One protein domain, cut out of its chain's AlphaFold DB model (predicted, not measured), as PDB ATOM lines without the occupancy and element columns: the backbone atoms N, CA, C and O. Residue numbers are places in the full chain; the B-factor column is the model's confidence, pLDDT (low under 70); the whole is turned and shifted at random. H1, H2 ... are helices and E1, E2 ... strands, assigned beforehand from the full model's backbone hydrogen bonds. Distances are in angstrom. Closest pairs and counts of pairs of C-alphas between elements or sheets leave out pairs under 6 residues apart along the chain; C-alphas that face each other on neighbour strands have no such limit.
ATOM      1  N   VAL A  10      82.767 -62.409  27.289       95.50
ATOM      2  CA  VAL A  10      81.700 -62.465  26.286       95.50
ATOM      3  C   VAL A  10      80.763 -61.276  26.450       95.50
ATOM      4  O   VAL A  10      80.239 -61.014  27.529       95.50
ATOM      5  N   VAL A  11      80.531 -60.559  25.354       96.00
ATOM      6  CA  VAL A  11      79.611 -59.427  25.247       96.00
ATOM      7  C   VAL A  11      78.268 -59.915  24.719       96.00
ATOM      8  O   VAL A  11      78.216 -60.641  23.727       96.00
ATOM      9  N   VAL A  12      77.180 -59.492  25.359       96.94
ATOM     10  CA  VAL A  12      75.803 -59.841  24.998       96.94
ATOM     11  C   VAL A  12      74.966 -58.582  24.791       96.94
ATOM     12  O   VAL A  12      74.837 -57.767  25.701       96.94
ATOM     13  N   ASP A  13      74.343 -58.469  23.618       96.56
ATOM     14  CA  ASP A  13      73.310 -57.484  23.272       96.56
ATOM     15  C   ASP A  13      72.061 -58.223  22.766       96.56
ATOM     16  O   ASP A  13      72.067 -58.813  21.684       96.56
ATOM     17  N   ILE A  14      70.978 -58.205  23.544       96.44
ATOM     18  CA  ILE A  14      69.693 -58.814  23.174       96.44
ATOM     19  C   ILE A  14      68.660 -57.698  23.014       96.44
ATOM     20  O   ILE A  14      68.197 -57.111  23.993       96.44
ATOM     21  N   GLY A  15      68.279 -57.426  21.768       94.44
ATOM     22  CA  GLY A  15      67.297 -56.412  21.402       94.44
ATOM     23  C   GLY A  15      65.930 -56.990  21.032       94.44
ATOM     24  O   GLY A  15      65.672 -58.187  21.132       94.44
ATOM     25  N   THR A  16      65.035 -56.120  20.558       92.81
ATOM     26  CA  THR A  16      63.659 -56.488  20.167       92.81
ATOM     27  C   THR A  16      63.586 -57.474  19.007       92.81
ATOM     28  O   THR A  16      62.730 -58.351  19.028       92.81
ATOM     29  N   GLU A  17      64.447 -57.344  18.001       90.88
ATOM     30  CA  GLU A  17      64.386 -58.199  16.805       90.88
ATOM     31  C   GLU A  17      65.536 -59.202  16.741       90.88
ATOM     32  O   GLU A  17      65.366 -60.308  16.236       90.88
ATOM     33  N   THR A  18      66.704 -58.835  17.267       93.69
ATOM     34  CA  THR A  18      67.925 -59.634  17.165       93.69
ATOM     35  C   THR A  18      68.669 -59.713  18.484       93.69
ATOM     36  O   THR A  18      68.600 -58.797  19.306       93.69
ATOM     37  N   TYR A  19      69.425 -60.793  18.655       95.75
ATOM     38  CA  TYR A  19      70.504 -60.885  19.629       95.75
ATOM     39  C   TYR A  19      71.856 -60.934  18.916       95.75
ATOM     40  O   TYR A  19      71.955 -61.431  17.790       95.75
ATOM     41  N   LYS A  20      72.891 -60.424  19.582       96.38
ATOM     42  CA  LYS A  20      74.288 -60.481  19.162       96.38
ATOM     43  C   LYS A  20      75.153 -60.813  20.372       96.38
ATOM     44  O   LYS A  20      75.042 -60.164  21.409       96.38
ATOM     45  N   ILE A  21      75.987 -61.835  20.237       96.31
ATOM     46  CA  ILE A  21      76.861 -62.342  21.291       96.31
ATOM     47  C   ILE A  21      78.231 -62.642  20.689       96.31
ATOM     48  O   ILE A  21      78.319 -63.199  19.595       96.31
ATOM     49  N   GLY A  22      79.306 -62.275  21.378       94.62
ATOM     50  CA  GLY A  22      80.665 -62.585  20.937       94.62
ATOM     51  C   GLY A  22      81.723 -62.206  21.961       94.62
ATOM     52  O   GLY A  22      81.438 -61.468  22.900       94.62
ATOM     53  N   TYR A  23      82.936 -62.722  21.787       92.88
ATOM     54  CA  TYR A  23      84.069 -62.362  22.642       92.88
ATOM     55  C   TYR A  23      84.513 -60.919  22.412       92.88
ATOM     56  O   TYR A  23      84.378 -60.383  21.312       92.88
ATOM     57  N   SER A  24      85.037 -60.299  23.467       90.88
ATOM     58  CA  SER A  24      85.396 -58.879  23.486       90.88
ATOM     59  C   SER A  24      86.580 -58.505  22.585       90.88
ATOM     60  O   SER A  24      86.714 -57.344  22.201       90.88
ATOM     61  N   ASP A  25      87.421 -59.475  22.235       87.12
ATOM     62  CA  ASP A  25      88.572 -59.330  21.342       87.12
ATOM     63  C   ASP A  25      88.208 -59.435  19.851       87.12
ATOM     64  O   ASP A  25      89.029 -59.122  18.986       87.12
ATOM     65  N   ASN A  26      86.967 -59.811  19.534       84.12
ATOM     66  CA  ASN A  26      86.484 -59.891  18.163       84.12
ATOM     67  C   ASN A  26      85.886 -58.560  17.691       84.12
ATOM     68  O   ASN A  26      85.105 -57.912  18.384       84.12
ATOM     69  N   GLY A  27      86.184 -58.186  16.442       81.94
ATOM     70  CA  GLY A  27      85.599 -56.998  15.807       81.94
ATOM     71  C   GLY A  27      84.109 -57.133  15.461       81.94
ATOM     72  O   GLY A  27      83.469 -56.138  15.124       81.94
ATOM     73  N   THR A  28      83.547 -58.346  15.528       87.50
ATOM     74  CA  THR A  28      82.135 -58.634  15.249       87.50
ATOM     75  C   THR A  28      81.579 -59.720  16.183       87.50
ATOM     76  O   THR A  28      82.333 -60.560  16.679       87.50
ATOM     77  N   PRO A  29      80.251 -59.750  16.418       92.31
ATOM     78  CA  PRO A  29      79.611 -60.828  17.170       92.31
ATOM     79  C   PRO A  29      79.789 -62.183  16.473       92.31
ATOM     80  O   PRO A  29      79.574 -62.295  15.266       92.31
ATOM     81  N   THR A  30      80.121 -63.226  17.235       90.94
ATOM     82  CA  THR A  30      80.304 -64.591  16.709       90.94
ATOM     83  C   THR A  30      78.991 -65.364  16.610       90.94
ATOM     84  O   THR A  30      78.873 -66.296  15.817       90.94
ATOM     85  N   ARG A  31      77.982 -64.973  17.394       93.75
ATOM     86  CA  ARG A  31      76.639 -65.556  17.400       93.75
ATOM     87  C   ARG A  31      75.615 -64.441  17.248       93.75
ATOM     88  O   ARG A  31      75.524 -63.549  18.088       93.75
ATOM     89  N   PHE A  32      74.826 -64.496  16.183       94.06
ATOM     90  CA  PHE A  32      73.733 -63.559  15.946       94.06
ATOM     91  C   PHE A  32      72.488 -64.316  15.491       94.06
ATOM     92  O   PHE A  32      72.582 -65.347  14.828       94.06
ATOM     93  N   GLY A  33      71.316 -63.798  15.835       92.94
ATOM     94  CA  GLY A  33      70.060 -64.419  15.442       92.94
ATOM     95  C   GLY A  33      68.852 -63.580  15.814       92.94
ATOM     96  O   GLY A  33      68.976 -62.475  16.341       92.94
ATOM     97  N   SER A  34      67.668 -64.111  15.519       92.00
ATOM     98  CA  SER A  34      66.397 -63.493  15.901       92.00
ATOM     99  C   SER A  34      66.169 -63.641  17.404       92.00
ATOM    100  O   SER A  34      66.228 -64.754  17.923       92.00
ATOM    101  N   SER A  35      65.851 -62.547  18.099       91.25
ATOM    102  CA  SER A  35      65.335 -62.631  19.473       91.25
ATOM    103  C   SER A  35      63.840 -62.959  19.506       91.25
ATOM    104  O   SER A  35      63.332 -63.433  20.519       91.25
ATOM    105  N   ALA A  36      63.129 -62.763  18.393       83.69
ATOM    106  CA  ALA A  36      61.740 -63.166  18.255       83.69
ATOM    107  C   ALA A  36      61.615 -64.678  18.034       83.69
ATOM    108  O   ALA A  36      62.296 -65.260  17.182       83.69
ATOM    109  N   ASN A  37      60.684 -65.303  18.753       72.12
ATOM    110  CA  ASN A  37      60.329 -66.697  18.550       72.12
ATOM    111  C   ASN A  37      59.330 -66.826  17.390       72.12
ATOM    112  O   ASN A  37      58.150 -66.492  17.517       72.12
ATOM    113  N   ILE A  38      59.804 -67.357  16.260       61.88
ATOM    114  CA  ILE A  38      58.997 -67.570  15.049       61.88
ATOM    115  C   ILE A  38      57.857 -68.571  15.306       61.88
ATOM    116  O   ILE A  38      56.768 -68.409  14.763       61.88
ATOM    117  N   LYS A  39      58.063 -69.570  16.181       61.12
ATOM    118  CA  LYS A  39      57.053 -70.598  16.493       61.12
ATOM    119  C   LYS A  39      55.875 -70.054  17.315       61.12
ATOM    120  O   LYS A  39      54.788 -70.608  17.232       61.12
ATOM    121  N   ASN A  40      56.069 -68.950  18.045       58.69
ATOM    122  CA  ASN A  40      55.058 -68.325  18.906       58.69
ATOM    123  C   ASN A  40      54.650 -66.935  18.384       58.69
ATOM    124  O   ASN A  40      54.785 -65.938  19.097       58.69
ATOM    125  N   ASN A  41      54.170 -66.845  17.140       62.44
ATOM    126  CA  ASN A  41      53.652 -65.600  16.543       62.44
ATOM    127  C   ASN A  41      54.642 -64.413  16.538       62.44
ATOM    128  O   ASN A  41      54.220 -63.264  16.680       62.44
ATOM    129  N   TYR A  42      55.949 -64.657  16.377       66.19
ATOM    130  CA  TYR A  42      56.985 -63.610  16.421       66.19
ATOM    131  C   TYR A  42      56.973 -62.800  17.730       66.19
ATOM    132  O   TYR A  42      57.189 -61.584  17.736       66.19
ATOM    133  N   SER A  43      56.703 -63.464  18.854       79.94
ATOM    134  CA  SER A  43      56.846 -62.846  20.172       79.94
ATOM    135  C   SER A  43      58.328 -62.738  20.530       79.94
ATOM    136  O   SER A  43      59.062 -63.726  20.536       79.94
ATOM    137  N   SER A  44      58.780 -61.512  20.782       89.75
ATOM    138  CA  SER A  44      60.114 -61.233  21.313       89.75
ATOM    139  C   SER A  44      60.042 -61.090  22.831       89.75
ATOM    140  O   SER A  44      59.083 -60.473  23.317       89.75
ATOM    141  N   PRO A  45      61.047 -61.582  23.583       93.12
ATOM    142  CA  PRO A  45      61.144 -61.314  25.012       93.12
ATOM    143  C   PRO A  45      61.425 -59.846  25.324       93.12
ATOM    144  O   PRO A  45      61.296 -59.428  26.475       93.12
ATOM    145  N   VAL A  46      61.790 -59.061  24.308       93.19
ATOM    146  CA  VAL A  46      62.070 -57.635  24.412       93.19
ATOM    147  C   VAL A  46      61.048 -56.865  23.579       93.19
ATOM    148  O   VAL A  46      61.067 -56.905  22.349       93.19
ATOM    149  N   GLN A  47      60.180 -56.097  24.232       90.44
ATOM    150  CA  GLN A  47      59.205 -55.224  23.574       90.44
ATOM    151  C   GLN A  47      59.501 -53.771  23.915       90.44
ATOM    152  O   GLN A  47      59.861 -53.451  25.043       90.44
ATOM    153  N   ASN A  48      59.386 -52.887  22.920       90.06
ATOM    154  CA  ASN A  48      59.765 -51.478  23.051       90.06
ATOM    155  C   ASN A  48      61.185 -51.288  23.621       90.06
ATOM    156  O   ASN A  48      61.437 -50.364  24.384       90.06
ATOM    157  N   SER A  49      62.112 -52.180  23.248       92.00
ATOM    158  CA  SER A  49      63.496 -52.223  23.745       92.00
ATOM    159  C   SER A  49      63.673 -52.513  25.247       92.00
ATOM    160  O   SER A  49      64.786 -52.371  25.740       92.00
ATOM    161  N   THR A  50      62.632 -52.962  25.951       95.19
ATOM    162  CA  THR A  50      62.692 -53.403  27.360       95.19
ATOM    163  C   THR A  50      62.265 -54.859  27.509       95.19
ATOM    164  O   THR A  50      61.456 -55.351  26.717       95.19
ATOM    165  N   ILE A  51      62.793 -55.554  28.512       96.56
ATOM    166  CA  ILE A  51      62.499 -56.975  28.736       96.56
ATOM    167  C   ILE A  51      61.085 -57.133  29.310       96.56
ATOM    168  O   ILE A  51      60.763 -56.595  30.366       96.56
ATOM    169  N   VAL A  52      60.235 -57.896  28.617       94.81
ATOM    170  CA  VAL A  52      58.850 -58.195  29.035       94.81
ATOM    171  C   VAL A  52      58.616 -59.673  29.343       94.81
ATOM    172  O   VAL A  52      57.714 -59.997  30.109       94.81
ATOM    173  N   ASP A  53      59.435 -60.568  28.786       95.00
ATOM    174  CA  ASP A  53      59.452 -61.994  29.120       95.00
ATOM    175  C   ASP A  53      60.875 -62.388  29.521       95.00
ATOM    176  O   ASP A  53      61.736 -62.685  28.688       95.00
ATOM    177  N   LEU A  54      61.117 -62.347  30.831       96.00
ATOM    178  CA  LEU A  54      62.421 -62.642  31.407       96.00
ATOM    179  C   LEU A  54      62.838 -64.095  31.153       96.00
ATOM    180  O   LEU A  54      63.995 -64.340  30.838       96.00
ATOM    181  N   SER A  55      61.923 -65.057  31.250       95.12
ATOM    182  CA  SER A  55      62.253 -66.475  31.069       95.12
ATOM    183  C   SER A  55      62.772 -66.741  29.657       95.12
ATOM    184  O   SER A  55      63.818 -67.365  29.479       95.12
ATOM    185  N   SER A  56      62.089 -66.206  28.642       94.31
ATOM    186  CA  SER A  56      62.547 -66.310  27.254       94.31
ATOM    187  C   SER A  56      63.853 -65.544  27.011       94.31
ATOM    188  O   SER A  56      64.718 -66.043  26.293       94.31
ATOM    189  N   TYR A  57      64.046 -64.377  27.640       96.62
ATOM    190  CA  TYR A  57      65.313 -63.636  27.580       96.62
ATOM    191  C   TYR A  57      66.487 -64.458  28.137       96.62
ATOM    192  O   TYR A  57      67.521 -64.592  27.484       96.62
ATOM    193  N   LEU A  58      66.314 -65.048  29.324       97.06
ATOM    194  CA  LEU A  58      67.334 -65.862  29.989       97.06
ATOM    195  C   LEU A  58      67.642 -67.143  29.208       97.06
ATOM    196  O   LEU A  58      68.799 -67.552  29.144       97.06
ATOM    197  N   ASN A  59      66.645 -67.730  28.540       95.38
ATOM    198  CA  ASN A  59      66.861 -68.848  27.624       95.38
ATOM    199  C   ASN A  59      67.721 -68.445  26.416       95.38
ATOM    200  O   ASN A  59      68.618 -69.197  26.040       95.38
ATOM    201  N   ILE A  60      67.492 -67.268  25.814       95.56
ATOM    202  CA  ILE A  60      68.361 -66.766  24.735       95.56
ATOM    203  C   ILE A  60      69.783 -66.586  25.260       95.56
ATOM    204  O   ILE A  60      70.717 -67.055  24.614       95.56
ATOM    205  N   LEU A  61      69.945 -65.956  26.425       96.56
ATOM    206  CA  LEU A  61      71.248 -65.748  27.049       96.56
ATOM    207  C   LEU A  61      71.981 -67.082  27.261       96.56
ATOM    208  O   LEU A  61      73.025 -67.308  26.655       96.56
ATOM    209  N   LYS A  62      71.406 -67.990  28.058       96.44
ATOM    210  CA  LYS A  62      72.025 -69.269  28.439       96.44
ATOM    211  C   LYS A  62      72.369 -70.143  27.235       96.44
ATOM    212  O   LYS A  62      73.440 -70.731  27.198       96.44
ATOM    213  N   ASN A  63      71.487 -70.211  26.238       95.44
ATOM    214  CA  ASN A  63      71.692 -71.095  25.089       95.44
ATOM    215  C   ASN A  63      72.707 -70.551  24.073       95.44
ATOM    216  O   ASN A  63      73.144 -71.294  23.195       95.44
ATOM    217  N   ASN A  64      73.045 -69.259  24.135       95.44
ATOM    218  CA  ASN A  64      73.906 -68.632  23.136       95.44
ATOM    219  C   ASN A  64      75.258 -68.168  23.684       95.44
ATOM    220  O   ASN A  64      76.143 -67.946  22.861       95.44
ATOM    221  N   ILE A  65      75.469 -68.069  24.998       94.12
ATOM    222  CA  ILE A  65      76.825 -67.868  25.525       94.12
ATOM    223  C   ILE A  65      77.693 -69.128  25.294       94.12
ATOM    224  O   ILE A  65      77.184 -70.246  25.387       94.12
ATOM    225  N   PRO A  66      78.980 -68.981  24.942       92.06
ATOM    226  CA  PRO A  66      79.945 -70.083  24.935       92.06
ATOM    227  C   PRO A  66      80.139 -70.730  26.316       92.06
ATOM    228  O   PRO A  66      80.065 -70.048  27.337       92.06
ATOM    229  N   GLU A  67      80.419 -72.034  26.357       90.69
ATOM    230  CA  GLU A  67      80.606 -72.780  27.617       90.69
ATOM    231  C   GLU A  67      81.871 -72.372  28.392       90.69
ATOM    232  O   GLU A  67      81.930 -72.533  29.605       90.69
ATOM    233  N   ASP A  68      82.871 -71.813  27.711       91.12
ATOM    234  CA  ASP A  68      84.134 -71.326  28.275       91.12
ATOM    235  C   ASP A  68      84.081 -69.846  28.710       91.12
ATOM    236  O   ASP A  68      85.113 -69.233  28.999       91.12
ATOM    237  N   THR A  69      82.881 -69.256  28.786       92.44
ATOM    238  CA  THR A  69      82.687 -67.865  29.218       92.44
ATOM    239  C   THR A  69      83.171 -67.673  30.658       92.44
ATOM    240  O   THR A  69      82.562 -68.158  31.610       92.44
ATOM    241  N   SER A  70      84.238 -66.892  30.845       93.88
ATOM    242  CA  SER A  70      84.741 -66.557  32.186       93.88
ATOM    243  C   SER A  70      84.085 -65.300  32.739       93.88
ATOM    244  O   SER A  70      83.758 -65.241  33.925       93.88
ATOM    245  N   TYR A  71      83.860 -64.302  31.885       95.56
ATOM    246  CA  TYR A  71      83.262 -63.028  32.263       95.56
ATOM    247  C   TYR A  71      82.168 -62.644  31.278       95.56
ATOM    248  O   TYR A  71      82.287 -62.870  30.074       95.56
ATOM    249  N   LEU A  72      81.107 -62.030  31.788       96.88
ATOM    250  CA  LEU A  72      79.967 -61.626  30.983       96.88
ATOM    251  C   LEU A  72      79.801 -60.110  31.010       96.88
ATOM    252  O   LEU A  72      79.673 -59.493  32.066       96.88
ATOM    253  N   PHE A  73      79.739 -59.507  29.833       97.00
ATOM    254  CA  PHE A  73      79.383 -58.112  29.651       97.00
ATOM    255  C   PHE A  73      77.989 -58.033  29.035       97.00
ATOM    256  O   PHE A  73      77.772 -58.453  27.901       97.00
ATOM    257  N   VAL A  74      77.030 -57.468  29.762       97.56
ATOM    258  CA  VAL A  74      75.644 -57.333  29.310       97.56
ATOM    259  C   VAL A  74      75.383 -55.887  28.900       97.56
ATOM    260  O   VAL A  74      75.345 -54.982  29.740       97.56
ATOM    261  N   ALA A  75      75.161 -55.678  27.603       96.75
ATOM    262  CA  ALA A  75      74.630 -54.437  27.059       96.75
ATOM    263  C   ALA A  75      73.127 -54.371  27.362       96.75
ATOM    264  O   ALA A  75      72.286 -54.871  26.618       96.75
ATOM    265  N   GLU A  76      72.780 -53.790  28.506       95.25
ATOM    266  CA  GLU A  76      71.385 -53.639  28.908       95.25
ATOM    267  C   GLU A  76      70.798 -52.357  28.308       95.25
ATOM    268  O   GLU A  76      71.486 -51.344  28.124       95.25
ATOM    269  N   ASN A  77      69.490 -52.349  28.065       95.31
ATOM    270  CA  ASN A  77      68.854 -51.142  27.573       95.31
ATOM    271  C   ASN A  77      68.962 -49.989  28.593       95.31
ATOM    272  O   ASN A  77      68.825 -50.169  29.811       95.31
ATOM    273  N   THR A  78      69.162 -48.769  28.088       94.12
ATOM    274  CA  THR A  78      69.215 -47.538  28.894       94.12
ATOM    275  C   THR A  78      68.003 -47.367  29.816       94.12
ATOM    276  O   THR A  78      68.145 -46.781  30.891       94.12
ATOM    277  N   PHE A  79      66.836 -47.892  29.440       95.12
ATOM    278  CA  PHE A  79      65.579 -47.789  30.188       95.12
ATOM    279  C   PHE A  79      65.247 -49.031  31.023       95.12
ATOM    280  O   PHE A  79      64.226 -49.031  31.705       95.12
ATOM    281  N   GLU A  80      66.107 -50.053  31.021       95.12
ATOM    282  CA  GLU A  80      65.853 -51.283  31.772       95.12
ATOM    283  C   GLU A  80      65.800 -51.002  33.291       95.12
ATOM    284  O   GLU A  80      66.731 -50.361  33.816       95.12
ATOM    285  N   PRO A  81      64.743 -51.454  34.003       93.50
ATOM    286  CA  PRO A  81      64.619 -51.300  35.449       93.50
ATOM    287  C   PRO A  81      65.701 -52.061  36.218       93.50
ATOM    288  O   PRO A  81      66.141 -53.141  35.820       93.50
ATOM    289  N   LEU A  82      66.065 -51.542  37.394       94.38
ATOM    290  CA  LEU A  82      67.043 -52.189  38.275       94.38
ATOM    291  C   LEU A  82      66.602 -53.601  38.697       94.38
ATOM    292  O   LEU A  82      67.435 -54.493  38.798       94.38
ATOM    293  N   GLU A  83      65.300 -53.816  38.893       96.44
ATOM    294  CA  GLU A  83      64.749 -55.120  39.277       96.44
ATOM    295  C   GLU A  83      65.069 -56.213  38.247       96.44
ATOM    296  O   GLU A  83      65.449 -57.324  38.616       96.44
ATOM    297  N   ILE A  84      64.960 -55.900  36.952       96.19
ATOM    298  CA  ILE A  84      65.272 -56.853  35.884       96.19
ATOM    299  C   ILE A  84      66.765 -57.179  35.890       96.19
ATOM    300  O   ILE A  84      67.129 -58.355  35.850       96.19
ATOM    301  N   ARG A  85      67.627 -56.166  36.054       96.44
ATOM    302  CA  ARG A  85      69.073 -56.369  36.211       96.44
ATOM    303  C   ARG A  85      69.387 -57.313  37.374       96.44
ATOM    304  O   ARG A  85      70.171 -58.243  37.204       96.44
ATOM    305  N   SER A  86      68.758 -57.118  38.536       97.50
ATOM    306  CA  SER A  86      68.948 -57.990  39.702       97.50
ATOM    307  C   SER A  86      68.539 -59.435  39.423       97.50
ATOM    308  O   SER A  86      69.232 -60.355  39.853       97.50
ATOM    309  N   LYS A  87      67.450 -59.655  38.675       98.06
ATOM    310  CA  LYS A  87      67.005 -61.004  38.299       98.06
ATOM    311  C   LYS A  87      67.950 -61.674  37.300       98.06
ATOM    312  O   LYS A  87      68.230 -62.859  37.458       98.06
ATOM    313  N   ILE A  88      68.474 -60.931  36.321       97.94
ATOM    314  CA  ILE A  88      69.482 -61.449  35.381       97.94
ATOM    315  C   ILE A  88      70.758 -61.825  36.136       97.94
ATOM    316  O   ILE A  88      71.252 -62.933  35.969       97.94
ATOM    317  N   LEU A  89      71.258 -60.938  37.005       98.19
ATOM    318  CA  LEU A  89      72.444 -61.209  37.820       98.19
ATOM    319  C   LEU A  89      72.259 -62.469  38.670       98.19
ATOM    320  O   LEU A  89      73.135 -63.329  38.682       98.19
ATOM    321  N   LYS A  90      71.111 -62.585  39.350       98.31
ATOM    322  CA  LYS A  90      70.774 -63.759  40.156       98.31
ATOM    323  C   LYS A  90      70.840 -65.038  39.321       98.31
ATOM    324  O   LYS A  90      71.557 -65.953  39.697       98.31
ATOM    325  N   PHE A  91      70.157 -65.071  38.177       98.25
ATOM    326  CA  PHE A  91      70.155 -66.234  37.291       98.25
ATOM    327  C   PHE A  91      71.561 -66.606  36.805       98.25
ATOM    328  O   PHE A  91      71.942 -67.766  36.876       98.25
ATOM    329  N   VAL A  92      72.344 -65.625  36.344       97.56
ATOM    330  CA  VAL A  92      73.697 -65.859  35.818       97.56
ATOM    331  C   VAL A  92      74.618 -66.475  36.874       97.56
ATOM    332  O   VAL A  92      75.385 -67.380  36.552       97.56
ATOM    333  N   MET A  93      74.519 -66.009  38.122       97.62
ATOM    334  CA  MET A  93      75.336 -66.514  39.228       97.62
ATOM    335  C   MET A  93      74.834 -67.862  39.765       97.62
ATOM    336  O   MET A  93      75.646 -68.735  40.046       97.62
ATOM    337  N   GLU A  94      73.517 -68.058  39.891       97.69
ATOM    338  CA  GLU A  94      72.937 -69.320  40.384       97.69
ATOM    339  C   GLU A  94      73.144 -70.482  39.405       97.69
ATOM    340  O   GLU A  94      73.414 -71.602  39.828       97.69
ATOM    341  N   GLU A  95      73.078 -70.213  38.101       96.81
ATOM    342  CA  GLU A  95      73.343 -71.203  37.050       96.81
ATOM    343  C   GLU A  95      74.844 -71.362  36.745       96.81
ATOM    344  O   GLU A  95      75.205 -72.139  35.862       96.81
ATOM    345  N   ASN A  96      75.715 -70.632  37.456       95.75
ATOM    346  CA  ASN A  96      77.168 -70.642  37.285       95.75
ATOM    347  C   ASN A  96      77.611 -70.445  35.820       95.75
ATOM    348  O   ASN A  96      78.464 -71.166  35.308       95.75
ATOM    349  N   LEU A  97      76.995 -69.481  35.127       95.94
ATOM    350  CA  LEU A  97      77.254 -69.249  33.700       95.94
ATOM    351  C   LEU A  97      78.584 -68.526  33.433       95.94
ATOM    352  O   LEU A  97      79.078 -68.559  32.312       95.94
ATOM    353  N   CYS A  98      79.110 -67.805  34.426       95.19
ATOM    354  CA  CYS A  98      80.391 -67.101  34.375       95.19
ATOM    355  C   CYS A  98      80.827 -66.697  35.796       95.19
ATOM    356  O   CYS A  98      80.027 -66.728  36.730       95.19
ATOM    357  N   ASN A  99      82.074 -66.249  35.952       94.94
ATOM    358  CA  ASN A  99      82.642 -65.852  37.247       94.94
ATOM    359  C   ASN A  99      82.287 -64.413  37.655       94.94
ATOM    360  O   ASN A  99      82.330 -64.070  38.835       94.94
ATOM    361  N   SER A 100      82.012 -63.534  36.688       95.31
ATOM    362  CA  SER A 100      81.716 -62.121  36.941       95.31
ATOM    363  C   SER A 100      80.860 -61.528  35.832       95.31
ATOM    364  O   SER A 100      80.980 -61.918  34.670       95.31
ATOM    365  N   VAL A 101      80.027 -60.550  36.192       96.69
ATOM    366  CA  VAL A 101      79.110 -59.876  35.271       96.69
ATOM    367  C   VAL A 101      79.259 -58.363  35.383       96.69
ATOM    368  O   VAL A 101      79.197 -57.806  36.480       96.69
ATOM    369  N   LEU A 102      79.372 -57.690  34.240       96.56
ATOM    370  CA  LEU A 102      79.288 -56.238  34.119       96.56
ATOM    371  C   LEU A 102      78.062 -55.857  33.288       96.56
ATOM    372  O   LEU A 102      77.890 -56.333  32.171       96.56
ATOM    373  N   PHE A 103      77.231 -54.957  33.813       97.12
ATOM    374  CA  PHE A 103      76.108 -54.377  33.077       97.12
ATOM    375  C   PHE A 103      76.448 -52.955  32.639       97.12
ATOM    376  O   PHE A 103      76.893 -52.145  33.455       97.12
ATOM    377  N   MET A 104      76.194 -52.637  31.371       96.31
ATOM    378  CA  MET A 104      76.406 -51.299  30.824       96.31
ATOM    379  C   MET A 104      75.206 -50.863  29.994       96.31
ATOM    380  O   MET A 104      74.701 -51.624  29.169       96.31
ATOM    381  N   LYS A 105      74.767 -49.613  30.185       96.06
ATOM    382  CA  LYS A 105      73.661 -49.047  29.409       96.06
ATOM    383  C   LYS A 105      74.066 -48.873  27.942       96.06
ATOM    384  O   LYS A 105      75.088 -48.252  27.656       96.06
ATOM    385  N   SER A 106      73.219 -49.337  27.026       94.69
ATOM    386  CA  SER A 106      73.445 -49.270  25.574       94.69
ATOM    387  C   SER A 106      73.753 -47.857  25.067       94.69
ATOM    388  O   SER A 106      74.665 -47.677  24.275       94.69
ATOM    389  N   GLY A 107      73.081 -46.829  25.594       94.12
ATOM    390  CA  GLY A 107      73.342 -45.443  25.193       94.12
ATOM    391  C   GLY A 107      74.755 -44.948  25.527       94.12
ATOM    392  O   GLY A 107      75.300 -44.097  24.829       94.12
ATOM    393  N   LEU A 108      75.372 -45.495  26.579       96.25
ATOM    394  CA  LEU A 108      76.757 -45.188  26.926       96.25
ATOM    395  C   LEU A 108      77.736 -45.945  26.019       96.25
ATOM    396  O   LEU A 108      78.736 -45.378  25.582       96.25
ATOM    397  N   LEU A 109      77.417 -47.204  25.707       95.44
ATOM    398  CA  LEU A 109      78.178 -48.023  24.763       95.44
ATOM    399  C   LEU A 109      78.235 -47.390  23.374       95.44
ATOM    400  O   LEU A 109      79.312 -47.319  22.788       95.44
ATOM    401  N   ASP A 110      77.108 -46.867  22.896       95.12
ATOM    402  CA  ASP A 110      77.027 -46.141  21.630       95.12
ATOM    403  C   ASP A 110      78.008 -44.957  21.632       95.12
ATOM    404  O   ASP A 110      78.820 -44.829  20.719       95.12
ATOM    405  N   ALA A 111      78.039 -44.133  22.686       96.00
ATOM    406  CA  ALA A 111      78.996 -43.026  22.787       96.00
ATOM    407  C   ALA A 111      80.465 -43.499  22.799       96.00
ATOM    408  O   ALA A 111      81.311 -42.950  22.083       96.00
ATOM    409  N   PHE A 112      80.765 -44.547  23.571       94.69
ATOM    410  CA  PHE A 112      82.113 -45.107  23.679       94.69
ATOM    411  C   PHE A 112      82.602 -45.746  22.383       94.69
ATOM    412  O   PHE A 112      83.787 -45.630  22.074       94.69
ATOM    413  N   SER A 113      81.710 -46.336  21.585       92.94
ATOM    414  CA  SER A 113      82.064 -46.898  20.276       92.94
ATOM    415  C   SER A 113      82.624 -45.849  19.304       92.94
ATOM    416  O   SER A 113      83.460 -46.171  18.465       92.94
TER     417      SER A 113
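What this domain is: This is residues 10 to 113 of the 160 residues of the protein "Actin-like 53kDa protein" of Nosema bombycis (strain CQ1 / CVCC 102059) (UniProt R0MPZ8). A twisted five-strand sheet has two helices, H1 and H2, in one layer over one face, set at a steep tilt of 45 degrees to each other; H1 covers E2 and E1, and H2 covers E4 and E5. A short last helix, H3, follows directly on the edge strand E5 and only grazes the sheet, while a long link, residues 35 to 53, loops from the end of E3 to H1. The printed part has 104 residues, with three named helices and five named strands in the order E1 E2 E3 H1 E4 H2 E5 H3. The sheet is mixed, in the order E3 E2 E1 E4 E5, and the class is mixed, helices and strands. The whole is compact and rounded, with a radius of gyration of the C-alphas of 12.9 A and spans of 35 by 32 by 27 A.

How they stand to each other: E1, residues 10 to 14, E2, residues 18 to 23, and E3, residues 31 to 34, form a meander, each strand the antiparallel neighbour of the one before, in two hairpins. N 11 and O 22 are 2.8 A apart and N 21 and O 31 are 2.8 A apart, within hydrogen-bond range. H1, residues 54 to 64, is on the sheet at a height of 9.5 A, over E1 and only just over E2, on which 3 of its C-alphas fall; it runs slantwise to the strands, at 37 degrees to E1 on the local plane. The closest C-alphas of H1 and E1 are those of Leu 61 and Val 12, 7.7 A apart. E4, residues 71 to 76, is parallel to E1, with N 12 and O 73 2.8 A apart. E3, H1 and E4 make a split strand-helix-strand unit, with E2 and E1 between its two strands, and its crossover is right-handed. H2, residues 82 to 94, is on the same face as H1 at a height of 9.8 A, over E4 and E5, residues 100 to 105, and runs along the strands. H1 and H2 only just touch, with 3 pairs of C-alphas within 8 A, the closest being Leu 58 and Ile 88 at 7.3 A; they run the same way at a steep tilt of 45 degrees. E4, H2 and E5 form a strand-helix-strand unit, two parallel neighbour strands with a helix between them in the chain, also right-handed in its crossover; N 74 and O 102 are 2.8 A apart. H3, residues 106 to 113, only grazes the sheet with its residues 106 to 109, and is apart from H1 and H2. In H1, H2 and H3 every O i to N i+4 pair is within hydrogen-bond range.

Where its parts are: E1 begins at C-alpha 10, (81.700, -62.465, 26.286), and is 12.9 A long; E2 is 17.3 A and E3 10.6 A. H1 is 15.4 A long, E4 15.5 A, and H2, which begins at C-alpha 82, (67.043, -52.189, 38.275), 18.2 A. E5 is 17.1 A long, and H3, 10.4 A, ends at C-alpha 113, (82.064, -46.898, 20.276).

The domain as a whole: The two C-alphas farthest apart are those of Lys 39 and Phe 112, 36.5 A. The printed part has no cut. The link from E3 to H1 is long, with 19 residues. The mean pLDDT of the printed part is 92.5, and residues 38 to 42, in that link, are under 70.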